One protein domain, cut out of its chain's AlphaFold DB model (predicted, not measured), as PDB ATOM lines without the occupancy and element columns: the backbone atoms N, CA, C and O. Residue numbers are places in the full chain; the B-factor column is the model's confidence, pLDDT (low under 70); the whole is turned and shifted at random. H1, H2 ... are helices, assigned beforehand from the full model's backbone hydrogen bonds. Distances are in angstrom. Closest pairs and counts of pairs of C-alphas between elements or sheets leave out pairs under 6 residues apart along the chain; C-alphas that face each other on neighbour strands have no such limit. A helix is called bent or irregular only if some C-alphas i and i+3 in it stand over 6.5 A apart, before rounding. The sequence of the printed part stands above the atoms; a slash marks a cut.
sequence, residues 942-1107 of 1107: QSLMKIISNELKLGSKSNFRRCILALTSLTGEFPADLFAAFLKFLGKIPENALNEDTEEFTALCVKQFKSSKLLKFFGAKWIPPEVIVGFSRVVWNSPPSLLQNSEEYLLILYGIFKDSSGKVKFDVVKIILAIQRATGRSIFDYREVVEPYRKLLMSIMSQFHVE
ATOM      1  N   GLN A 942      -8.796   3.143  -1.815       94.62
ATOM      2  CA  GLN A 942      -8.655   3.966  -0.600       94.62
ATOM      3  C   GLN A 942      -9.551   3.452   0.534       94.62
ATOM      4  O   GLN A 942      -9.153   3.425   1.701       94.62
ATOM      5  N   SER A 943     -10.766   3.032   0.197       94.12
ATOM      6  CA  SER A 943     -11.750   2.490   1.130       94.12
ATOM      7  C   SER A 943     -11.362   1.089   1.616       94.12
ATOM      8  O   SER A 943     -11.492   0.810   2.810       94.12
ATOM      9  N   LEU A 944     -10.779   0.250   0.751       94.25
ATOM     10  CA  LEU A 944     -10.117  -0.996   1.153       94.25
ATOM     11  C   LEU A 944      -8.962  -0.722   2.128       94.25
ATOM     12  O   LEU A 944      -8.930  -1.303   3.210       94.25
ATOM     13  N   MET A 945      -8.068   0.227   1.823       95.31
ATOM     14  CA  MET A 945      -6.955   0.592   2.713       95.31
ATOM     15  C   MET A 945      -7.415   1.141   4.072       95.31
ATOM     16  O   MET A 945      -6.761   0.872   5.083       95.31
ATOM     17  N   LYS A 946      -8.553   1.846   4.143       94.75
ATOM     18  CA  LYS A 946      -9.185   2.246   5.418       94.75
ATOM     19  C   LYS A 946      -9.671   1.033   6.217       94.75
ATOM     20  O   LYS A 946      -9.411   0.967   7.416       94.75
ATOM     21  N   ILE A 947     -10.326   0.063   5.572       94.06
ATOM     22  CA  ILE A 947     -10.755  -1.190   6.222       94.06
ATOM     23  C   ILE A 947      -9.542  -1.955   6.755       94.06
ATOM     24  O   ILE A 947      -9.494  -2.260   7.943       94.06
ATOM     25  N   ILE A 948      -8.534  -2.184   5.912       96.31
ATOM     26  CA  ILE A 948      -7.301  -2.892   6.274       96.31
ATOM     27  C   ILE A 948      -6.618  -2.194   7.456       96.31
ATOM     28  O   ILE A 948      -6.347  -2.828   8.471       96.31
ATOM     29  N   SER A 949      -6.434  -0.872   7.389       96.00
ATOM     30  CA  SER A 949      -5.825  -0.088   8.473       96.00
ATOM     31  C   SER A 949      -6.583  -0.184   9.799       96.00
ATOM     32  O   SER A 949      -5.968  -0.047  10.854       96.00
ATOM     33  N   ASN A 950      -7.902  -0.395   9.770       95.25
ATOM     34  CA  ASN A 950      -8.723  -0.536  10.970       95.25
ATOM     35  C   ASN A 950      -8.678  -1.967  11.530       95.25
ATOM     36  O   ASN A 950      -8.505  -2.130  12.736       95.25
ATOM     37  N   GLU A 951      -8.754  -2.996  10.680       95.81
ATOM     38  CA  GLU A 951      -8.642  -4.399  11.109       95.81
ATOM     39  C   GLU A 951      -7.228  -4.729  11.629       95.81
ATOM     40  O   GLU A 951      -7.091  -5.340  12.686       95.81
ATOM     41  N   LEU A 952      -6.162  -4.220  10.992       96.19
ATOM     42  CA  LEU A 952      -4.788  -4.373  11.498       96.19
ATOM     43  C   LEU A 952      -4.604  -3.729  12.888       96.19
ATOM     44  O   LEU A 952      -3.896  -4.273  13.735       96.19
ATOM     45  N   LYS A 953      -5.277  -2.597  13.158       94.94
ATOM     46  CA  LYS A 953      -5.294  -1.934  14.481       94.94
ATOM     47  C   LYS A 953      -6.164  -2.657  15.517       94.94
ATOM     48  O   LYS A 953      -5.941  -2.482  16.712       94.94
ATOM     49  N   LEU A 954      -7.149  -3.450  15.090       92.94
ATOM     50  CA  LEU A 954      -7.983  -4.273  15.975       92.94
ATOM     51  C   LEU A 954      -7.220  -5.475  16.561       92.94
ATOM     52  O   LEU A 954      -7.602  -5.978  17.620       92.94
ATOM     53  N   GLY A 955      -6.140  -5.930  15.912       92.75
ATOM     54  CA  GLY A 955      -5.335  -7.058  16.384       92.75
ATOM     55  C   GLY A 955      -6.174  -8.332  16.528       92.75
ATOM     56  O   GLY A 955      -6.948  -8.679  15.637       92.75
ATOM     57  N   SER A 956      -6.086  -9.000  17.681       90.31
ATOM     58  CA  SER A 956      -6.870 -10.208  17.988       90.31
ATOM     59  C   SER A 956      -8.389  -9.986  18.115       90.31
ATOM     60  O   SER A 956      -9.122 -10.953  18.289       90.31
ATOM     61  N   LYS A 957      -8.883  -8.739  18.017       93.06
ATOM     62  CA  LYS A 957     -10.322  -8.407  17.947       93.06
ATOM     63  C   LYS A 957     -10.823  -8.127  16.522       93.06
ATOM     64  O   LYS A 957     -11.978  -7.730  16.361       93.06
ATOM     65  N   SER A 958      -9.959  -8.260  15.516       94.06
ATOM     66  CA  SER A 958     -10.297  -8.023  14.109       94.06
ATOM     67  C   SER A 958     -11.282  -9.052  13.563       94.06
ATOM     68  O   SER A 958     -11.375 -10.176  14.057       94.06
ATOM     69  N   ASN A 959     -11.985  -8.687  12.494       94.62
ATOM     70  CA  ASN A 959     -12.577  -9.679  11.611       94.62
ATOM     71  C   ASN A 959     -11.493 -10.133  10.616       94.62
ATOM     72  O   ASN A 959     -11.197  -9.431   9.645       94.62
ATOM     73  N   PHE A 960     -10.875 -11.285  10.891       94.94
ATOM     74  CA  PHE A 960      -9.739 -11.789  10.116       94.94
ATOM     75  C   PHE A 960     -10.100 -12.008   8.639       94.94
ATOM     76  O   PHE A 960      -9.466 -11.400   7.772       94.94
ATOM     77  N   ARG A 961     -11.197 -12.727   8.355       94.69
ATOM     78  CA  ARG A 961     -11.762 -12.883   7.006       94.69
ATOM     79  C   ARG A 961     -11.969 -11.562   6.271       94.69
ATOM     80  O   ARG A 961     -11.593 -11.444   5.110       94.69
ATOM     81  N   ARG A 962     -12.512 -10.524   6.924       94.25
ATOM     82  CA  ARG A 962     -12.667  -9.183   6.321       94.25
ATOM     83  C   ARG A 962     -11.316  -8.582   5.948       94.25
ATOM     84  O   ARG A 962     -11.200  -7.985   4.879       94.25
ATOM     85  N   CYS A 963     -10.319  -8.717   6.822       96.12
ATOM     86  CA  CYS A 963      -8.964  -8.250   6.554       96.12
ATOM     87  C   CYS A 963      -8.388  -8.971   5.324       96.12
ATOM     88  O   CYS A 963      -7.968  -8.301   4.382       96.12
ATOM     89  N   ILE A 964      -8.477 -10.308   5.273       96.50
ATOM     90  CA  ILE A 964      -8.054 -11.120   4.119       96.50
ATOM     91  C   ILE A 964      -8.779 -10.701   2.840       96.50
ATOM     92  O   ILE A 964      -8.123 -10.437   1.834       96.50
ATOM     93  N   LEU A 965     -10.111 -10.628   2.854       94.94
ATOM     94  CA  LEU A 965     -10.907 -10.291   1.672       94.94
ATOM     95  C   LEU A 965     -10.550  -8.892   1.156       94.94
ATOM     96  O   LEU A 965     -10.318  -8.734  -0.038       94.94
ATOM     97  N   ALA A 966     -10.391  -7.901   2.040       95.81
ATOM     98  CA  ALA A 966      -9.968  -6.560   1.642       95.81
ATOM     99  C   ALA A 966      -8.538  -6.533   1.063       95.81
ATOM    100  O   ALA A 966      -8.309  -5.900   0.033       95.81
ATOM    101  N   LEU A 967      -7.591  -7.254   1.678       96.19
ATOM    102  CA  LEU A 967      -6.215  -7.409   1.183       96.19
ATOM    103  C   LEU A 967      -6.168  -8.137  -0.172       96.19
ATOM    104  O   LEU A 967      -5.388  -7.776  -1.051       96.19
ATOM    105  N   THR A 968      -7.029  -9.133  -0.368       95.69
ATOM    106  CA  THR A 968      -7.157  -9.896  -1.619       95.69
ATOM    107  C   THR A 968      -7.806  -9.054  -2.714       95.69
ATOM    108  O   THR A 968      -7.465  -9.215  -3.885       95.69
ATOM    109  N   SER A 969      -8.691  -8.116  -2.368       95.56
ATOM    110  CA  SER A 969      -9.297  -7.170  -3.313       95.56
ATOM    111  C   SER A 969      -8.347  -6.069  -3.802       95.56
ATOM    112  O   SER A 969      -8.607  -5.507  -4.865       95.56
ATOM    113  N   LEU A 970      -7.243  -5.777  -3.097       95.31
ATOM    114  CA  LEU A 970      -6.265  -4.775  -3.541       95.31
ATOM    115  C   LEU A 970      -5.652  -5.107  -4.913       95.31
ATOM    116  O   LEU A 970      -5.438  -6.270  -5.276       95.31
ATOM    117  N   THR A 971      -5.319  -4.045  -5.648       93.00
ATOM    118  CA  THR A 971      -4.697  -4.072  -6.978       93.00
ATOM    119  C   THR A 971      -3.379  -3.283  -6.981       93.00
ATOM    120  O   THR A 971      -3.335  -2.162  -6.481       93.00
ATOM    121  N   GLY A 972      -2.310  -3.861  -7.546       93.06
ATOM    122  CA  GLY A 972      -0.958  -3.274  -7.601       93.06
ATOM    123  C   GLY A 972       0.117  -4.149  -6.936       93.06
ATOM    124  O   GLY A 972      -0.175  -5.262  -6.508       93.06
ATOM    125  N   GLU A 973       1.362  -3.658  -6.846       92.88
ATOM    126  CA  GLU A 973       2.376  -4.279  -5.974       92.88
ATOM    127  C   GLU A 973       2.011  -4.052  -4.499       92.88
ATOM    128  O   GLU A 973       1.636  -2.947  -4.102       92.88
ATOM    129  N   PHE A 974       2.152  -5.088  -3.673       95.50
ATOM    130  CA  PHE A 974       1.856  -5.006  -2.245       95.50
ATOM    131  C   PHE A 974       2.940  -4.187  -1.500       95.50
ATOM    132  O   PHE A 974       4.122  -4.519  -1.620       95.50
ATOM    133  N   PRO A 975       2.605  -3.135  -0.722       95.94
ATOM    134  CA  PRO A 975       3.615  -2.315  -0.044       95.94
ATOM    135  C   PRO A 975       4.355  -3.067   1.074       95.94
ATOM    136  O   PRO A 975       3.730  -3.720   1.910       95.94
ATOM    137  N   ALA A 976       5.681  -2.914   1.153       95.31
ATOM    138  CA  ALA A 976       6.507  -3.595   2.155       95.31
ATOM    139  C   ALA A 976       6.154  -3.202   3.607       95.31
ATOM    140  O   ALA A 976       6.106  -4.067   4.481       95.31
ATOM    141  N   ASP A 977       5.819  -1.933   3.864       95.31
ATOM    142  CA  ASP A 977       5.397  -1.474   5.198       95.31
ATOM    143  C   ASP A 977       4.042  -2.072   5.608       95.31
ATOM    144  O   ASP A 977       3.838  -2.458   6.761       95.31
ATOM    145  N   LEU A 978       3.124  -2.216   4.641       96.19
ATOM    146  CA  LEU A 978       1.849  -2.904   4.846       96.19
ATOM    147  C   LEU A 978       2.071  -4.397   5.112       96.19
ATOM    148  O   LEU A 978       1.352  -4.984   5.917       96.19
ATOM    149  N   PHE A 979       3.082  -5.003   4.484       97.44
ATOM    150  CA  PHE A 979       3.448  -6.399   4.714       97.44
ATOM    151  C   PHE A 979       3.992  -6.593   6.127       97.44
ATOM    152  O   PHE A 979       3.443  -7.397   6.870       97.44
ATOM    153  N   ALA A 980       4.960  -5.785   6.564       96.88
ATOM    154  CA  ALA A 980       5.459  -5.823   7.940       96.88
ATOM    155  C   ALA A 980       4.339  -5.602   8.983       96.88
ATOM    156  O   ALA A 980       4.301  -6.286  10.011       96.88
ATOM    157  N   ALA A 981       3.383  -4.705   8.704       96.88
ATOM    158  CA  ALA A 981       2.200  -4.506   9.542       96.88
ATOM    159  C   ALA A 981       1.261  -5.730   9.557       96.88
ATOM    160  O   ALA A 981       0.788  -6.119  10.626       96.88
ATOM    161  N   PHE A 982       1.025  -6.367   8.405       97.75
ATOM    162  CA  PHE A 982       0.220  -7.588   8.281       97.75
ATOM    163  C   PHE A 982       0.873  -8.793   8.972       97.75
ATOM    164  O   PHE A 982       0.194  -9.518   9.694       97.75
ATOM    165  N   LEU A 983       2.194  -8.964   8.863       97.88
ATOM    166  CA  LEU A 983       2.940  -9.990   9.598       97.88
ATOM    167  C   LEU A 983       2.818  -9.782  11.116       97.88
ATOM    168  O   LEU A 983       2.430 -10.699  11.838       97.88
ATOM    169  N   LYS A 984       3.046  -8.553  11.605       97.00
ATOM    170  CA  LYS A 984       2.904  -8.206  13.034       97.00
ATOM    171  C   LYS A 984       1.478  -8.402  13.569       97.00
ATOM    172  O   LYS A 984       1.292  -8.621  14.766       97.00
ATOM    173  N   PHE A 985       0.481  -8.298  12.696       97.19
ATOM    174  CA  PHE A 985      -0.918  -8.605  12.975       97.19
ATOM    175  C   PHE A 985      -1.159 -10.121  13.044       97.19
ATOM    176  O   PHE A 985      -1.645 -10.603  14.068       97.19
ATOM    177  N   LEU A 986      -0.731 -10.884  12.031       96.75
ATOM    178  CA  LEU A 986      -0.833 -12.349  11.995       96.75
ATOM    179  C   LEU A 986      -0.180 -13.020  13.206       96.75
ATOM    180  O   LEU A 986      -0.754 -13.959  13.755       96.75
ATOM    181  N   GLY A 987       0.972 -12.527  13.671       96.12
ATOM    182  CA  GLY A 987       1.647 -13.050  14.865       96.12
ATOM    183  C   GLY A 987       0.849 -12.928  16.174       96.12
ATOM    184  O   GLY A 987       1.241 -13.519  17.177       96.12
ATOM    185  N   LYS A 988      -0.271 -12.186  16.179       95.62
ATOM    186  CA  LYS A 988      -1.173 -11.999  17.333       95.62
ATOM    187  C   LYS A 988      -2.482 -12.785  17.229       95.62
ATOM    188  O   LYS A 988      -3.282 -12.749  18.163       95.62
ATOM    189  N   ILE A 989      -2.716 -13.470  16.111       95.00
ATOM    190  CA  ILE A 989      -3.939 -14.238  15.852       95.00
ATOM    191  C   ILE A 989      -3.748 -15.681  16.360       95.00
ATOM    192  O   ILE A 989      -2.677 -16.261  16.146       95.00
ATOM    193  N   PRO A 990      -4.728 -16.287  17.055       92.50
ATOM    194  CA  PRO A 990      -4.656 -17.698  17.428       92.50
ATOM    195  C   PRO A 990      -4.714 -18.591  16.180       92.50
ATOM    196  O   PRO A 990      -5.437 -18.300  15.235       92.50
ATOM    197  N   GLU A 991      -3.961 -19.689  16.181       90.69
ATOM    198  CA  GLU A 991      -3.773 -20.560  15.004       90.69
ATOM    199  C   GLU A 991      -5.099 -21.142  14.483       90.69
ATOM    200  O   GLU A 991      -5.329 -21.178  13.281       90.69
ATOM    201  N   ASN A 992      -6.039 -21.459  15.377       90.44
ATOM    202  CA  ASN A 992      -7.380 -21.925  15.015       90.44
ATOM    203  C   ASN A 992      -8.137 -20.924  14.117       90.44
ATOM    204  O   ASN A 992      -8.768 -21.337  13.151       90.44
ATOM    205  N   ALA A 993      -8.018 -19.618  14.382       91.44
ATOM    206  CA  ALA A 993      -8.670 -18.577  13.583       91.44
ATOM    207  C   ALA A 993      -7.968 -18.327  12.234       91.44
ATOM    208  O   ALA A 993      -8.565 -17.748  11.335       91.44
ATOM    209  N   LEU A 994      -6.713 -18.770  12.077       92.38
ATOM    210  CA  LEU A 994      -6.062 -18.847  10.767       92.38
ATOM    211  C   LEU A 994      -6.609 -20.035   9.962       92.38
ATOM    212  O   LEU A 994      -6.835 -19.914   8.762       92.38
ATOM    213  N   ASN A 995      -6.849 -21.160  10.642       92.12
ATOM    214  CA  ASN A 995      -7.306 -22.400  10.022       92.12
ATOM    215  C   ASN A 995      -8.745 -22.299   9.475       92.12
ATOM    216  O   ASN A 995      -9.043 -22.899   8.441       92.12
ATOM    217  N   GLU A 996      -9.622 -21.520  10.119       93.75
ATOM    218  CA  GLU A 996     -11.006 -21.280   9.667       93.75
ATOM    219  C   GLU A 996     -11.093 -20.603   8.282       93.75
ATOM    220  O   GLU A 996     -11.957 -20.967   7.488       93.75
ATOM    221  N   ASP A 997     -10.169 -19.686   7.961       94.81
ATOM    222  CA  ASP A 997     -10.111 -18.934   6.692       94.81
ATOM    223  C   ASP A 997      -8.944 -19.405   5.778       94.81
ATOM    224  O   ASP A 997      -8.389 -18.621   5.001       94.81
ATOM    225  N   THR A 998      -8.515 -20.676   5.880       94.56
ATOM    226  CA  THR A 998      -7.290 -21.183   5.208       94.56
ATOM    227  C   THR A 998      -7.290 -20.968   3.691       94.56
ATOM    228  O   THR A 998      -6.248 -20.636   3.117       94.56
ATOM    229  N   GLU A 999      -8.426 -21.165   3.015       95.31
ATOM    230  CA  GLU A 999      -8.503 -21.072   1.553       95.31
ATOM    231  C   GLU A 999      -8.338 -19.623   1.077       95.31
ATOM    232  O   GLU A 999      -7.466 -19.351   0.247       95.31
ATOM    233  N   GLU A1000      -9.076 -18.669   1.654       95.81
ATOM    234  CA  GLU A1000      -8.885 -17.248   1.356       95.81
ATOM    235  C   GLU A1000      -7.506 -16.730   1.786       95.81
ATOM    236  O   GLU A1000      -6.917 -15.911   1.077       95.81
ATOM    237  N   PHE A1001      -6.946 -17.215   2.901       96.50
ATOM    238  CA  PHE A1001      -5.588 -16.859   3.322       96.50
ATOM    239  C   PHE A1001      -4.524 -17.365   2.334       96.50
ATOM    240  O   PHE A1001      -3.588 -16.634   1.997       96.50
ATOM    241  N   THR A1002      -4.688 -18.579   1.804       96.31
ATOM    242  CA  THR A1002      -3.806 -19.126   0.761       96.31
ATOM    243  C   THR A1002      -3.959 -18.341  -0.542       96.31
ATOM    244  O   THR A1002      -2.961 -17.955  -1.153       96.31
ATOM    245  N   ALA A1003      -5.194 -18.024  -0.944       96.12
ATOM    246  CA  ALA A1003      -5.474 -17.214  -2.129       96.12
ATOM    247  C   ALA A1003      -4.875 -15.799  -2.026       96.12
ATOM    248  O   ALA A1003      -4.314 -15.301  -3.004       96.12
ATOM    249  N   LEU A1004      -4.920 -15.176  -0.842       96.75
ATOM    250  CA  LEU A1004      -4.229 -13.918  -0.551       96.75
ATOM    251  C   LEU A1004      -2.718 -14.045  -0.769       96.75
ATOM    252  O   LEU A1004      -2.133 -13.229  -1.487       96.75
ATOM    253  N   CYS A1005      -2.092 -15.062  -0.170       97.38
ATOM    254  CA  CYS A1005      -0.644 -15.246  -0.228       97.38
ATOM    255  C   CYS A1005      -0.155 -15.507  -1.659       97.38
ATOM    256  O   CYS A1005       0.750 -14.823  -2.139       97.38
ATOM    257  N   VAL A1006      -0.818 -16.418  -2.380       96.75
ATOM    258  CA  VAL A1006      -0.534 -16.726  -3.790       96.75
ATOM    259  C   VAL A1006      -0.773 -15.520  -4.704       96.75
ATOM    260  O   VAL A1006      -0.016 -15.321  -5.655       96.75
ATOM    261  N   LYS A1007      -1.788 -14.685  -4.436       96.50
ATOM    262  CA  LYS A1007      -2.068 -13.494  -5.250       96.50
ATOM    263  C   LYS A1007      -1.054 -12.370  -5.016       96.50
ATOM    264  O   LYS A1007      -0.517 -11.848  -5.990       96.50
ATOM    265  N   GLN A1008      -0.834 -11.973  -3.761       96.88
ATOM    266  CA  GLN A1008      -0.149 -10.716  -3.430       96.88
ATOM    267  C   GLN A1008       1.351 -10.878  -3.134       96.88
ATOM    268  O   GLN A1008       2.132  -9.965  -3.410       96.88
ATOM    269  N   PHE A1009       1.796 -12.012  -2.582       96.94
ATOM    270  CA  PHE A1009       3.154 -12.148  -2.038       96.94
ATOM    271  C   PHE A1009       4.108 -12.843  -3.018       96.94
ATOM    272  O   PHE A1009       4.741 -13.837  -2.692       96.94
ATOM    273  N   LYS A1010       4.228 -12.302  -4.238       96.50
ATOM    274  CA  LYS A1010       5.101 -12.847  -5.303       96.50
ATOM    275  C   LYS A1010       6.496 -12.220  -5.392       96.50
ATOM    276  O   LYS A1010       7.276 -12.592  -6.262       96.50
ATOM    277  N   SER A1011       6.795 -11.211  -4.572       97.12
ATOM    278  CA  SER A1011       7.969 -10.352  -4.758       97.12
ATOM    279  C   SER A1011       8.924 -10.422  -3.572       97.12
ATOM    280  O   SER A1011       8.571  -9.997  -2.474       97.12
ATOM    281  N   SER A1012      10.168 -10.849  -3.806       97.31
ATOM    282  CA  SER A1012      11.229 -10.843  -2.787       97.31
ATOM    283  C   SER A1012      11.560  -9.442  -2.245       97.31
ATOM    284  O   SER A1012      12.093  -9.322  -1.144       97.31
ATOM    285  N   LYS A1013      11.125  -8.360  -2.920       97.38
ATOM    286  CA  LYS A1013      11.113  -6.986  -2.366       97.38
ATOM    287  C   LYS A1013      10.426  -6.902  -0.993       97.38
ATOM    288  O   LYS A1013      10.765  -6.016  -0.210       97.38
ATOM    289  N   LEU A1014       9.467  -7.790  -0.711       97.56
ATOM    290  CA  LEU A1014       8.748  -7.863   0.562       97.56
ATOM    291  C   LEU A1014       9.631  -8.344   1.723       97.56
ATOM    292  O   LEU A1014       9.343  -8.003   2.866       97.56
ATOM    293  N   LEU A1015      10.722  -9.071   1.456       97.75
ATOM    294  CA  LEU A1015      11.631  -9.589   2.486       97.75
ATOM    295  C   LEU A1015      12.537  -8.515   3.106       97.75
ATOM    296  O   LEU A1015      13.196  -8.778   4.106       97.75
ATOM    297  N   LYS A1016      12.529  -7.282   2.579       96.31
ATOM    298  CA  LYS A1016      13.369  -6.168   3.056       96.31
ATOM    299  C   LYS A1016      13.233  -5.846   4.549       96.31
ATOM    300  O   LYS A1016      14.136  -5.218   5.097       96.31
ATOM    301  N   PHE A1017      12.167  -6.284   5.228       96.75
ATOM    302  CA  PHE A1017      12.067  -6.160   6.687       96.75
ATOM    303  C   PHE A1017      13.156  -6.957   7.433       96.75
ATOM    304  O   PHE A1017      13.501  -6.582   8.550       96.75
ATOM    305  N   PHE A1018      13.746  -7.994   6.822       96.75
ATOM    306  CA  PHE A1018      14.904  -8.699   7.383       96.75
ATOM    307  C   PHE A1018      16.184  -7.849   7.422       96.75
ATOM    308  O   PHE A1018      17.081  -8.147   8.202       96.75
ATOM    309  N   GLY A1019      16.253  -6.754   6.655       94.12
ATOM    310  CA  GLY A1019      17.323  -5.756   6.757       94.12
ATOM    311  C   GLY A1019      17.177  -4.782   7.938       94.12
ATOM    312  O   GLY A1019      17.994  -3.874   8.084       94.12
ATOM    313  N   ALA A1020      16.139  -4.915   8.771       95.44
ATOM    314  CA  ALA A1020      15.976  -4.093   9.967       95.44
ATOM    315  C   ALA A1020      16.924  -4.547  11.091       95.44
ATOM    316  O   ALA A1020      17.027  -5.735  11.381       95.44
ATOM    317  N   LYS A1021      17.544  -3.590  11.802       94.50
ATOM    318  CA  LYS A1021      18.454  -3.860  12.940       94.50
ATOM    319  C   LYS A1021      17.828  -4.736  14.042       94.50
ATOM    320  O   LYS A1021      18.548  -5.392  14.786       94.50
ATOM    321  N   TRP A1022      16.504  -4.716  14.176       95.69
ATOM    322  CA  TRP A1022      15.755  -5.572  15.088       95.69
ATOM    323  C   TRP A1022      14.402  -5.920  14.469       95.69
ATOM    324  O   TRP A1022      13.729  -5.041  13.923       95.69
ATOM    325  N   ILE A1023      13.996  -7.186  14.579       97.00
ATOM    326  CA  ILE A1023      12.728  -7.690  14.047       97.00
ATOM    327  C   ILE A1023      11.830  -8.095  15.225       97.00
ATOM    328  O   ILE A1023      12.252  -8.909  16.047       97.00
ATOM    329  N   PRO A1024      10.593  -7.569  15.331       96.31
ATOM    330  CA  PRO A1024       9.675  -7.974  16.388       96.31
ATOM    331  C   PRO A1024       9.346  -9.473  16.295       96.31
ATOM    332  O   PRO A1024       9.036  -9.943  15.195       96.31
ATOM    333  N   PRO A1025       9.304 -10.220  17.414       96.69
ATOM    334  CA  PRO A1025       8.919 -11.630  17.405       96.69
ATOM    335  C   PRO A1025       7.573 -11.900  16.719       96.69
ATOM    336  O   PRO A1025       7.431 -12.911  16.037       96.69
ATOM    337  N   GLU A1026       6.598 -10.987  16.810       96.81
ATOM    338  CA  GLU A1026       5.305 -11.179  16.137       96.81
ATOM    339  C   GLU A1026       5.414 -11.115  14.603       96.81
ATOM    340  O   GLU A1026       4.590 -11.706  13.914       96.81
ATOM    341  N   VAL A1027       6.430 -10.440  14.047       97.88
ATOM    342  CA  VAL A1027       6.696 -10.434  12.594       97.88
ATOM    343  C   VAL A1027       7.255 -11.787  12.149       97.88
ATOM    344  O   VAL A1027       6.850 -12.286  11.104       97.88
ATOM    345  N   ILE A1028       8.107 -12.420  12.962       98.19
ATOM    346  CA  ILE A1028       8.633 -13.772  12.709       98.19
ATOM    347  C   ILE A1028       7.511 -14.818  12.772       98.19
ATOM    348  O   ILE A1028       7.345 -15.589  11.829       98.19
ATOM    349  N   VAL A1029       6.678 -14.790  13.821       97.25
ATOM    350  CA  VAL A1029       5.500 -15.676  13.956       97.25
ATOM    351  C   VAL A1029       4.467 -15.415  12.848       97.25
ATOM    352  O   VAL A1029       3.799 -16.334  12.385       97.25
ATOM    353  N   GLY A1030       4.330 -14.171  12.379       97.50
ATOM    354  CA  GLY A1030       3.518 -13.857  11.202       97.50
ATOM    355  C   GLY A1030       4.099 -14.432   9.908       97.50
ATOM    356  O   GLY A1030       3.366 -14.996   9.096       97.50
ATOM    357  N   PHE A1031       5.415 -14.321   9.712       98.25
ATOM    358  CA  PHE A1031       6.076 -14.765   8.485       98.25
ATOM    359  C   PHE A1031       6.143 -16.288   8.372       98.25
ATOM    360  O   PHE A1031       5.906 -16.812   7.287       98.25
ATOM    361  N   SER A1032       6.343 -17.009   9.480       97.69
ATOM    362  CA  SER A1032       6.317 -18.479   9.498       97.69
ATOM    363  C   SER A1032       4.979 -19.070   9.024       97.69
ATOM    364  O   SER A1032       4.950 -20.187   8.513       97.69
ATOM    365  N   ARG A1033       3.884 -18.305   9.139       96.31
ATOM    366  CA  ARG A1033       2.531 -18.651   8.667       96.31
ATOM    367  C   ARG A1033       2.289 -18.265   7.205       96.31
ATOM    368  O   ARG A1033       1.672 -19.021   6.460       96.31
ATOM    369  N   VAL A1034       2.785 -17.100   6.783       97.44
ATOM    370  CA  VAL A1034       2.671 -16.625   5.391       97.44
ATOM    371  C   VAL A1034       3.534 -17.448   4.438       97.44
ATOM    372  O   VAL A1034       3.094 -17.758   3.333       97.44
ATOM    373  N   VAL A1035       4.755 -17.800   4.846       97.81
ATOM    374  CA  VAL A1035       5.794 -18.275   3.926       97.81
ATOM    375  C   VAL A1035       5.419 -19.576   3.206       97.81
ATOM    376  O   VAL A1035       5.587 -19.661   1.995       97.81
ATOM    377  N   TRP A1036       4.817 -20.544   3.902       97.19
ATOM    378  CA  TRP A1036       4.393 -21.825   3.313       97.19
ATOM    379  C   TRP A1036       3.221 -21.688   2.335       97.19
ATOM    380  O   TRP A1036       3.182 -22.358   1.305       97.19
ATOM    381  N   ASN A1037       2.317 -20.750   2.616       96.94
ATOM    382  CA  ASN A1037       1.168 -20.422   1.771       96.94
ATOM    383  C   ASN A1037       1.534 -19.490   0.598       96.94
ATOM    384  O   ASN A1037       0.689 -19.186  -0.241       96.94
ATOM    385  N   SER A1038       2.786 -19.029   0.534       97.62
ATOM    386  CA  SER A1038       3.297 -18.129  -0.501       97.62
ATOM    387  C   SER A1038       4.061 -18.889  -1.592       97.62
ATOM    388  O   SER A1038       4.574 -19.984  -1.342       97.62
ATOM    389  N   PRO A1039       4.157 -18.332  -2.812       97.38
ATOM    390  CA  PRO A1039       4.878 -18.973  -3.901       97.38
ATOM    391  C   PRO A1039       6.406 -18.874  -3.734       97.38
ATOM    392  O   PRO A1039       6.893 -17.918  -3.124       97.38
ATOM    393  N   PRO A1040       7.194 -19.798  -4.329       97.50
ATOM    394  CA  PRO A1040       8.660 -19.790  -4.249       97.50
ATOM    395  C   PRO A1040       9.320 -18.469  -4.676       97.50
ATOM    396  O   PRO A1040      10.400 -18.137  -4.195       97.50
ATOM    397  N   SER A1041       8.663 -17.695  -5.546       97.12
ATOM    398  CA  SER A1041       9.094 -16.365  -6.001       97.12
ATOM    399  C   SER A1041       9.202 -15.324  -4.877       97.12
ATOM    400  O   SER A1041      10.030 -14.417  -4.973       97.12
ATOM    401  N   LEU A1042       8.468 -15.483  -3.766       97.75
ATOM    402  CA  LEU A1042       8.666 -14.677  -2.554       97.75
ATOM    403  C   LEU A1042      10.076 -14.848  -1.974       97.75
ATOM    404  O   LEU A1042      10.651 -13.895  -1.457       97.75
ATOM    405  N   LEU A1043      10.611 -16.068  -2.056       97.81
ATOM    406  CA  LEU A1043      11.874 -16.490  -1.455       97.81
ATOM    407  C   LEU A1043      13.048 -16.492  -2.444       97.81
ATOM    408  O   LEU A1043      14.125 -17.002  -2.126       97.81
ATOM    409  N   GLN A1044      12.883 -15.902  -3.630       96.19
ATOM    410  CA  GLN A1044      13.985 -15.746  -4.576       96.19
ATOM    411  C   GLN A1044      15.097 -14.871  -3.970       96.19
ATOM    412  O   GLN A1044      14.839 -13.739  -3.559       96.19
ATOM    413  N   ASN A1045      16.324 -15.402  -3.955       97.00
ATOM    414  CA  ASN A1045      17.532 -14.831  -3.340       97.00
ATOM    415  C   ASN A1045      17.485 -14.717  -1.797       97.00
ATOM    416  O   ASN A1045      18.314 -14.035  -1.201       97.00
ATOM    417  N   SER A1046      16.521 -15.367  -1.132       97.69
ATOM    418  CA  SER A1046      16.331 -15.252   0.324       97.69
ATOM    419  C   SER A1046      17.385 -15.967   1.178       97.69
ATOM    420  O   SER A1046      17.387 -15.802   2.400       97.69
ATOM    421  N   GLU A1047      18.308 -16.718   0.570       97.81
ATOM    422  CA  GLU A1047      19.441 -17.326   1.271       97.81
ATOM    423  C   GLU A1047      20.337 -16.292   1.982       97.81
ATOM    424  O   GLU A1047      20.953 -16.620   2.995       97.81
ATOM    425  N   GLU A1048      20.341 -15.026   1.539       97.31
ATOM    426  CA  GLU A1048      21.054 -13.927   2.212       97.31
ATOM    427  C   GLU A1048      20.579 -13.694   3.662       97.31
ATOM    428  O   GLU A1048      21.357 -13.269   4.518       97.31
ATOM    429  N   TYR A1049      19.327 -14.045   3.976       98.12
ATOM    430  CA  TYR A1049      18.739 -13.869   5.306       98.12
ATOM    431  C   TYR A1049      18.998 -15.044   6.259       98.12
ATOM    432  O   TYR A1049      18.640 -14.947   7.433       98.12
ATOM    433  N   LEU A1050      19.630 -16.141   5.817       98.12
ATOM    434  CA  LEU A1050      19.835 -17.337   6.651       98.12
ATOM    435  C   LEU A1050      20.684 -17.054   7.903       98.12
ATOM    436  O   LEU A1050      20.327 -17.503   8.993       98.12
ATOM    437  N   LEU A1051      21.744 -16.245   7.793       97.81
ATOM    438  CA  LEU A1051      22.549 -15.834   8.954       97.81
ATOM    439  C   LEU A1051      21.805 -14.862   9.888       97.81
ATOM    440  O   LEU A1051      21.992 -14.920  11.103       97.81
ATOM    441  N   ILE A1052      20.924 -14.011   9.351       97.88
ATOM    442  CA  ILE A1052      20.091 -13.095  10.151       97.88
ATOM    443  C   ILE A1052      19.032 -13.889  10.926       97.88
ATOM    444  O   ILE A1052      18.861 -13.686  12.128       97.88
ATOM    445  N   LEU A1053      18.381 -14.853  10.269       97.94
ATOM    446  CA  LEU A1053      17.477 -15.812  10.904       97.94
ATOM    447  C   LEU A1053      18.191 -16.632  11.980       97.94
ATOM    448  O   LEU A1053      17.620 -16.843  13.042       97.94
ATOM    449  N   TYR A1054      19.442 -17.041  11.760       97.88
ATOM    450  CA  TYR A1054      20.235 -17.721  12.784       97.88
ATOM    451  C   TYR A1054      20.590 -16.822  13.980       97.88
ATOM    452  O   TYR A1054      20.513 -17.280  15.116       97.88
ATOM    453  N   GLY A1055      20.900 -15.539  13.764       96.69
ATOM    454  CA  GLY A1055      21.024 -14.568  14.859       96.69
ATOM    455  C   GLY A1055      19.747 -14.509  15.703       96.69
ATOM    456  O   GLY A1055      19.779 -14.773  16.902       96.69
ATOM    457  N   ILE A1056      18.605 -14.296  15.044       96.94
ATOM    458  CA  ILE A1056      17.281 -14.261  15.683       96.94
ATOM    459  C   ILE A1056      16.960 -15.586  16.389       96.94
ATOM    460  O   ILE A1056      16.376 -15.565  17.466       96.94
ATOM    461  N   PHE A1057      17.346 -16.733  15.822       96.75
ATOM    462  CA  PHE A1057      17.152 -18.046  16.436       96.75
ATOM    463  C   PHE A1057      17.807 -18.113  17.819       96.75
ATOM    464  O   PHE A1057      17.104 -18.391  18.789       96.75
ATOM    465  N   LYS A1058      19.106 -17.799  17.927       94.88
ATOM    466  CA  LYS A1058      19.832 -17.805  19.211       94.88
ATOM    467  C   LYS A1058      19.148 -16.917  20.250       94.88
ATOM    468  O   LYS A1058      18.803 -17.383  21.329       94.88
ATOM    469  N   ASP A1059      18.874 -15.669  19.875       93.38
ATOM    470  CA  ASP A1059      18.434 -14.612  20.791       93.38
ATOM    471  C   ASP A1059      16.946 -14.740  21.210       93.38
ATOM    472  O   ASP A1059      16.429 -13.927  21.986       93.38
ATOM    473  N   SER A1060      16.220 -15.735  20.684       95.12
ATOM    474  CA  SER A1060      14.765 -15.866  20.822       95.12
ATOM    475  C   SER A1060      14.303 -16.928  21.828       95.12
ATOM    476  O   SER A1060      15.029 -17.843  22.208       95.12
ATOM    477  N   SER A1061      13.050 -16.807  22.280       94.38
ATOM    478  CA  SER A1061      12.397 -17.821  23.115       94.38
ATOM    479  C   SER A1061      12.077 -19.089  22.324       94.38
ATOM    480  O   SER A1061      11.888 -19.036  21.108       94.38
ATOM    481  N   GLY A1062      11.931 -20.223  23.010       91.81
ATOM    482  CA  GLY A1062      11.731 -21.535  22.390       91.81
ATOM    483  C   GLY A1062      10.614 -21.574  21.347       91.81
ATOM    484  O   GLY A1062      10.808 -22.071  20.240       91.81
ATOM    485  N   LYS A1063       9.462 -20.948  21.632       92.94
ATOM    486  CA  LYS A1063       8.362 -20.831  20.654       92.94
ATOM    487  C   LYS A1063       8.796 -20.138  19.352       92.94
ATOM    488  O   LYS A1063       8.404 -20.567  18.272       92.94
ATOM    489  N   VAL A1064       9.594 -19.078  19.451       96.19
ATOM    490  CA  VAL A1064      10.080 -18.317  18.293       96.19
ATOM    491  C   VAL A1064      11.203 -19.078  17.579       96.19
ATOM    492  O   VAL A1064      11.211 -19.075  16.350       96.19
ATOM    493  N   LYS A1065      12.056 -19.828  18.302       95.88
ATOM    494  CA  LYS A1065      13.028 -20.772  17.710       95.88
ATOM    495  C   LYS A1065      12.340 -21.737  16.724       95.88
ATOM    496  O   LYS A1065      12.822 -21.896  15.602       95.88
ATOM    497  N   PHE A1066      11.173 -22.300  17.069       95.06
ATOM    498  CA  PHE A1066      10.374 -23.120  16.137       95.06
ATOM    499  C   PHE A1066       9.908 -22.348  14.893       95.06
ATOM    500  O   PHE A1066      10.072 -22.835  13.776       95.06
ATOM    501  N   ASP A1067       9.333 -21.152  15.055       97.00
ATOM    502  CA  ASP A1067       8.833 -20.357  13.923       97.00
ATOM    503  C   ASP A1067       9.962 -19.868  12.992       97.00
ATOM    504  O   ASP A1067       9.775 -19.838  11.774       97.00
ATOM    505  N   VAL A1068      11.162 -19.598  13.521       97.94
ATOM    506  CA  VAL A1068      12.372 -19.362  12.713       97.94
ATOM    507  C   VAL A1068      12.757 -20.606  11.905       97.94
ATOM    508  O   VAL A1068      13.050 -20.489  10.714       97.94
ATOM    509  N   VAL A1069      12.698 -21.808  12.489       97.25
ATOM    510  CA  VAL A1069      12.999 -23.053  11.758       97.25
ATOM    511  C   VAL A1069      11.998 -23.314  10.628       97.25
ATOM    512  O   VAL A1069      12.420 -23.700   9.536       97.25
ATOM    513  N   LYS A1070      10.704 -23.020  10.819       97.19
ATOM    514  CA  LYS A1070       9.708 -23.073   9.727       97.19
ATOM    515  C   LYS A1070      10.103 -22.174   8.547       97.19
ATOM    516  O   LYS A1070       9.875 -22.552   7.401       97.19
ATOM    517  N   ILE A1071      10.692 -21.003   8.810       98.31
ATOM    518  CA  ILE A1071      11.157 -20.067   7.771       98.31
ATOM    519  C   ILE A1071      12.431 -20.593   7.095       98.31
ATOM    520  O   ILE A1071      12.502 -20.609   5.867       98.31
ATOM    521  N   ILE A1072      13.407 -21.082   7.866       98.19
ATOM    522  CA  ILE A1072      14.647 -21.680   7.339       98.19
ATOM    523  C   ILE A1072      14.340 -22.874   6.420       98.19
ATOM    524  O   ILE A1072      14.908 -22.972   5.333       98.19
ATOM    525  N   LEU A1073      13.402 -23.749   6.804       97.56
ATOM    526  CA  LEU A1073      12.943 -24.868   5.973       97.56
ATOM    527  C   LEU A1073      12.300 -24.399   4.658       97.56
ATOM    528  O   LEU A1073      12.563 -24.990   3.609       97.56
ATOM    529  N   ALA A1074      11.500 -23.330   4.690       97.81
ATOM    530  CA  ALA A1074      10.886 -22.767   3.489       97.81
ATOM    531  C   ALA A1074      11.939 -22.170   2.535       97.81
ATOM    532  O   ALA A1074      11.905 -22.448   1.335       97.81
ATOM    533  N   ILE A1075      12.920 -21.430   3.069       97.94
ATOM    534  CA  ILE A1075      14.062 -20.901   2.302       97.94
ATOM    535  C   ILE A1075      14.870 -22.048   1.696       97.94
ATOM    536  O   ILE A1075      15.156 -22.019   0.499       97.94
ATOM    537  N   GLN A1076      15.173 -23.096   2.465       97.19
ATOM    538  CA  GLN A1076      15.907 -24.259   1.961       97.19
ATOM    539  C   GLN A1076      15.136 -25.012   0.864       97.19
ATOM    540  O   GLN A1076      15.752 -25.470  -0.101       97.19
ATOM    541  N   ARG A1077      13.800 -25.105   0.949       95.88
ATOM    542  CA  ARG A1077      12.961 -25.713  -0.100       95.88
ATOM    543  C   ARG A1077      12.862 -24.847  -1.362       95.88
ATOM    544  O   ARG A1077      12.830 -25.406  -2.454       95.88
ATOM    545  N   ALA A1078      12.853 -23.518  -1.237       96.44
ATOM    546  CA  ALA A1078      12.778 -22.597  -2.375       96.44
ATOM    547  C   ALA A1078      14.123 -22.381  -3.098       96.44
ATOM    548  O   ALA A1078      14.156 -22.310  -4.324       96.44
ATOM    549  N   THR A1079      15.224 -22.270  -2.347       96.62
ATOM    550  CA  THR A1079      16.563 -21.898  -2.858       96.62
ATOM    551  C   THR A1079      17.495 -23.097  -3.056       96.62
ATOM    552  O   THR A1079      18.459 -23.024  -3.815       96.62
ATOM    553  N   GLY A1080      17.249 -24.210  -2.353       96.25
ATOM    554  CA  GLY A1080      18.164 -25.350  -2.284       96.25
ATOM    555  C   GLY A1080      19.410 -25.131  -1.410       96.25
ATOM    556  O   GLY A1080      20.254 -26.026  -1.359       96.25
ATOM    557  N   ARG A1081      19.541 -23.980  -0.731       97.75
ATOM    558  CA  ARG A1081      20.625 -23.667   0.221       97.75
ATOM    559  C   ARG A1081      20.251 -24.071   1.639       97.75
ATOM    560  O   ARG A1081      19.115 -23.858   2.050       97.75
ATOM    561  N   SER A1082      21.190 -24.625   2.400       97.50
ATOM    562  CA  SER A1082      20.942 -24.997   3.794       97.50
ATOM    563  C   SER A1082      21.580 -24.014   4.766       97.50
ATOM    564  O   SER A1082      22.685 -23.529   4.542       97.50
ATOM    565  N   ILE A1083      20.937 -23.800   5.918       97.75
ATOM    566  CA  ILE A1083      21.569 -23.099   7.044       97.75
ATOM    567  C   ILE A1083      22.868 -23.796   7.500       97.75
ATOM    568  O   ILE A1083      23.771 -23.157   8.029       97.75
ATOM    569  N   PHE A1084      23.002 -25.099   7.244       97.56
ATOM    570  CA  PHE A1084      24.191 -25.874   7.601       97.56
ATOM    571  C   PHE A1084      25.385 -25.674   6.657       97.56
ATOM    572  O   PHE A1084      26.485 -26.099   7.013       97.56
ATOM    573  N   ASP A1085      25.197 -25.000   5.515       96.25
ATOM    574  CA  ASP A1085      26.282 -24.627   4.593       96.25
ATOM    575  C   ASP A1085      27.202 -23.540   5.203       96.25
ATOM    576  O   ASP A1085      28.345 -23.371   4.777       96.25
ATOM    577  N   TYR A1086      26.714 -22.825   6.223       96.94
ATOM    578  CA  TYR A1086      27.403 -21.751   6.942       96.94
ATOM    579  C   TYR A1086      28.254 -22.285   8.107       96.94
ATOM    580  O   TYR A1086      27.897 -23.276   8.758       96.94
ATOM    581  N   ARG A1087      29.383 -21.626   8.401       94.56
ATOM    582  CA  ARG A1087      30.338 -22.025   9.464       94.56
ATOM    583  C   ARG A1087      30.035 -21.367  10.811       94.56
ATOM    584  O   ARG A1087      30.355 -21.920  11.854       94.56
ATOM    585  N   GLU A1088      29.365 -20.225  10.767       96.25
ATOM    586  CA  GLU A1088      28.912 -19.389  11.878       96.25
ATOM    587  C   GLU A1088      27.896 -20.111  12.787       96.25
ATOM    588  O   GLU A1088      27.692 -19.739  13.946       96.25
ATOM    589  N   VAL A1089      27.258 -21.163  12.266       95.25
ATOM    590  CA  VAL A1089      26.305 -22.015  12.986       95.25
ATOM    591  C   VAL A1089      27.069 -23.012  13.860       95.25
ATOM    592  O   VAL A1089      27.437 -24.103  13.403       95.25
ATOM    593  N   VAL A1090      27.324 -22.614  15.111       91.62
ATOM    594  CA  VAL A1090      28.092 -23.396  16.093       91.62
ATOM    595  C   VAL A1090      27.369 -24.679  16.502       91.62
ATOM    596  O   VAL A1090      26.146 -24.792  16.422       91.62
ATOM    597  N   GLU A1091      28.141 -25.670  16.939       90.69
ATOM    598  CA  GLU A1091      27.702 -27.064  17.022       90.69
ATOM    599  C   GLU A1091      26.495 -27.349  17.953       90.69
ATOM    600  O   GLU A1091      25.637 -28.141  17.545       90.69
ATOM    601  N   PRO A1092      26.330 -26.716  19.137       89.50
ATOM    602  CA  PRO A1092      25.119 -26.886  19.952       89.50
ATOM    603  C   PRO A1092      23.853 -26.450  19.201       89.50
ATOM    604  O   PRO A1092      22.869 -27.191  19.131       89.50
ATOM    605  N   TYR A1093      23.907 -25.291  18.538       94.50
ATOM    606  CA  TYR A1093      22.804 -24.799  17.718       94.50
ATOM    607  C   TYR A1093      22.622 -25.582  16.423       94.50
ATOM    608  O   TYR A1093      21.486 -25.759  15.991       94.50
ATOM    609  N   ARG A1094      23.695 -26.105  15.818       95.56
ATOM    610  CA  ARG A1094      23.610 -26.998  14.654       95.56
ATOM    611  C   ARG A1094      22.796 -28.248  14.989       95.56
ATOM    612  O   ARG A1094      21.878 -28.589  14.245       95.56
ATOM    613  N   LYS A1095      23.075 -28.875  16.136       91.88
ATOM    614  CA  LYS A1095      22.327 -30.030  16.661       91.88
ATOM    615  C   LYS A1095      20.869 -29.677  16.964       91.88
ATOM    616  O   LYS A1095      19.980 -30.389  16.500       91.88
ATOM    617  N   LEU A1096      20.615 -28.558  17.648       93.06
ATOM    618  CA  LEU A1096      19.256 -28.084  17.937       93.06
ATOM    619  C   LEU A1096      18.452 -27.794  16.656       93.06
ATOM    620  O   LEU A1096      17.305 -28.217  16.539       93.06
ATOM    621  N   LEU A1097      19.050 -27.116  15.673       95.81
ATOM    622  CA  LEU A1097      18.427 -26.840  14.378       95.81
ATOM    623  C   LEU A1097      18.112 -28.140  13.631       95.81
ATOM    624  O   LEU A1097      16.990 -28.296  13.165       95.81
ATOM    625  N   MET A1098      19.046 -29.097  13.556       95.19
ATOM    626  CA  MET A1098      18.786 -30.408  12.937       95.19
ATOM    627  C   MET A1098      17.673 -31.175  13.661       95.19
ATOM    628  O   MET A1098      16.798 -31.740  13.004       95.19
ATOM    629  N   SER A1099      17.669 -31.150  14.998       92.38
ATOM    630  CA  SER A1099      16.610 -31.725  15.832       92.38
ATOM    631  C   SER A1099      15.246 -31.123  15.486       92.38
ATOM    632  O   SER A1099      14.352 -31.868  15.085       92.38
ATOM    633  N   ILE A1100      15.093 -29.795  15.551       93.81
ATOM    634  CA  ILE A1100      13.820 -29.103  15.282       93.81
ATOM    635  C   ILE A1100      13.399 -29.244  13.808       93.81
ATOM    636  O   ILE A1100      12.225 -29.466  13.525       93.81
ATOM    637  N   MET A1101      14.336 -29.189  12.855       95.00
ATOM    638  CA  MET A1101      14.042 -29.401  11.431       95.00
ATOM    639  C   MET A1101      13.531 -30.820  11.149       95.00
ATOM    640  O   MET A1101      12.669 -30.983  10.293       95.00
ATOM    641  N   SER A1102      14.019 -31.834  11.874       93.25
ATOM    642  CA  SER A1102      13.593 -33.229  11.687       93.25
ATOM    643  C   SER A1102      12.164 -33.530  12.157       93.25
ATOM    644  O   SER A1102      11.627 -34.574  11.798       93.25
ATOM    645  N   GLN A1103      11.545 -32.630  12.932       91.19
ATOM    646  CA  GLN A1103      10.189 -32.814  13.464       91.19
ATOM    647  C   GLN A1103       9.095 -32.476  12.440       91.19
ATOM    648  O   GLN A1103       7.951 -32.893  12.603       91.19
ATOM    649  N   PHE A1104       9.433 -31.705  11.403       93.19
ATOM    650  CA  PHE A1104       8.488 -31.234  10.397       93.19
ATOM    651  C   PHE A1104       8.526 -32.111   9.142       93.19
ATOM    652  O   PHE A1104       9.572 -32.248   8.503       93.19
ATOM    653  N   HIS A1105       7.373 -32.646   8.735       92.19
ATOM    654  CA  HIS A1105       7.212 -33.205   7.391       92.19
ATOM    655  C   HIS A1105       6.773 -32.109   6.413       92.19
ATOM    656  O   HIS A1105       6.061 -31.180   6.799       92.19
ATOM    657  N   VAL A1106       7.218 -32.198   5.157       91.75
ATOM    658  CA  VAL A1106       6.939 -31.185   4.129       91.75
ATOM    659  C   VAL A1106       6.304 -31.842   2.909       91.75
ATOM    660  O   VAL A1106       6.999 -32.548   2.174       91.75
ATOM    661  N   GLU A1107       5.020 -31.562   2.683       87.69
ATOM    662  CA  GLU A1107       4.277 -31.951   1.473       87.69
ATOM    663  C   GLU A1107       4.709 -31.077   0.285       87.69
ATOM    664  O   GLU A1107       4.348 -29.880   0.237       87.69
TER     665      GLU A1107
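What this domain is: This is residues 942 to 1107 of the 1107 residues of an uncharacterized protein of Tritrichomonas foetus (UniProt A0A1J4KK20). The domain is a stack of helices along one long axis: the hairpin of H1 and H2 makes one end, H3 and H5 come next, H7 is in the middle with H6 on one side, and the hairpin of H9 and H10 follows, with H11 set across H10 at the other end. Two series of contacts run along the stack, one from H1 through H3 and H6 to H9, the other from H2 through H5 and H7 to H10, while the short H4 and H8 fill turns of the chain. The 166 printed residues include eleven named helices, H1 to H11 in order, and no named strand; the class is all helix, and the packing is part aligned, part crossed. The whole is compact, with a radius of gyration of the C-alphas of 15.9 A, and only just elongated, spanning 51 by 33 by 28 A.

How they stand to each other: H1, residues 942 to 957, and H2, residues 960 to 969, form a helical hairpin and touch at a shallow tilt of 24 degrees, opposite ways; their closest C-alphas, those of Leu 944 and Ala 966, are 5.6 A apart. With residues 952 to 956 alone, H1 touches H3, residues 976 to 986, closest at the C-alphas of Gly 955 and Phe 985, 5.8 A. H4, residues 991 to 996, is close to H2 but not clearly touching it, 7.7 A between the C-alphas of Phe 960 and Ala 993. H5, residues 998 to 1008, touches H2, with the C-alphas of Thr 968 and Leu 1004 closest at 5.1 A; they run the same way at a shallow tilt of 32 degrees, only just short of steep. H6, residues 1012 to 1019, touches H3 about perpendicular, at 74 degrees, closest at the C-alphas of Ala 976 and Leu 1014, 5.1 A. H7, residues 1025 to 1037, touches H3 at 83 degrees, about perpendicular, with the C-alphas of Leu 983 and Gly 1030 4.2 A apart. With residues 1034 to 1037 alone H7 touches H5, closest at the C-alphas of Thr 1002 and Asn 1037, 5.2 A. H8, residues 1040 to 1043, touches H6, closest at the C-alphas of Ser 1012 and Leu 1042, 4.6 A. H9, residues 1046 to 1059, and H10, residues 1062 to 1079, form a second helical hairpin at a shallow tilt of 14 degrees, closest at the C-alphas of Phe 1057 and Lys 1065, 5.1 A. H10 is the hub, touching H7, H8, H9 and H11, residues 1091 to 1101. Its closest C-alphas to H7 are those of Ser 1032 and Ile 1071, 5.4 A; H11 touches it about perpendicular, at 78 degrees, with the C-alphas of Val 1069 and Met 1101 6.4 A apart. In H2, H3, H4, H5, H10 and H11 every O i to N i+4 pair is within hydrogen-bond range, against 9 of 12 in H1, 6 of 9 in H7, 7 of 10 in H9 and 0 of 4 in H6, where 3 of 5 O i to N i+3 pairs are; H8 is too short for an O i to N i+4 pair.

Where its parts are: H1 begins at C-alpha 942, (-8.655, 3.966, -0.600), and has a kink of 33 degrees near residue 951. H10, the longest helix, measures 25.7 A from C-alpha 1062 to C-alpha 1079, H9 20.6 A and H7 19.5 A. H11 ends at C-alpha 1101, (14.042, -29.401, 11.431). H1, H6 and H9 are irregular: C-alphas 953 and 956 are 9.1 A apart, 1014 and 1017 7.2 A, and 1048 and 1051 7.2 A.

The domain as a whole: The two C-alphas farthest apart, those of Ser 943 and Glu 1091, are 51.8 A from each other. The printed part has no cut and ends at Glu 1107, the chain's last residue. The link from H10 to H11, 11 residues, is long. The mean pLDDT of the printed part is 95.6, and no printed residue is under 70.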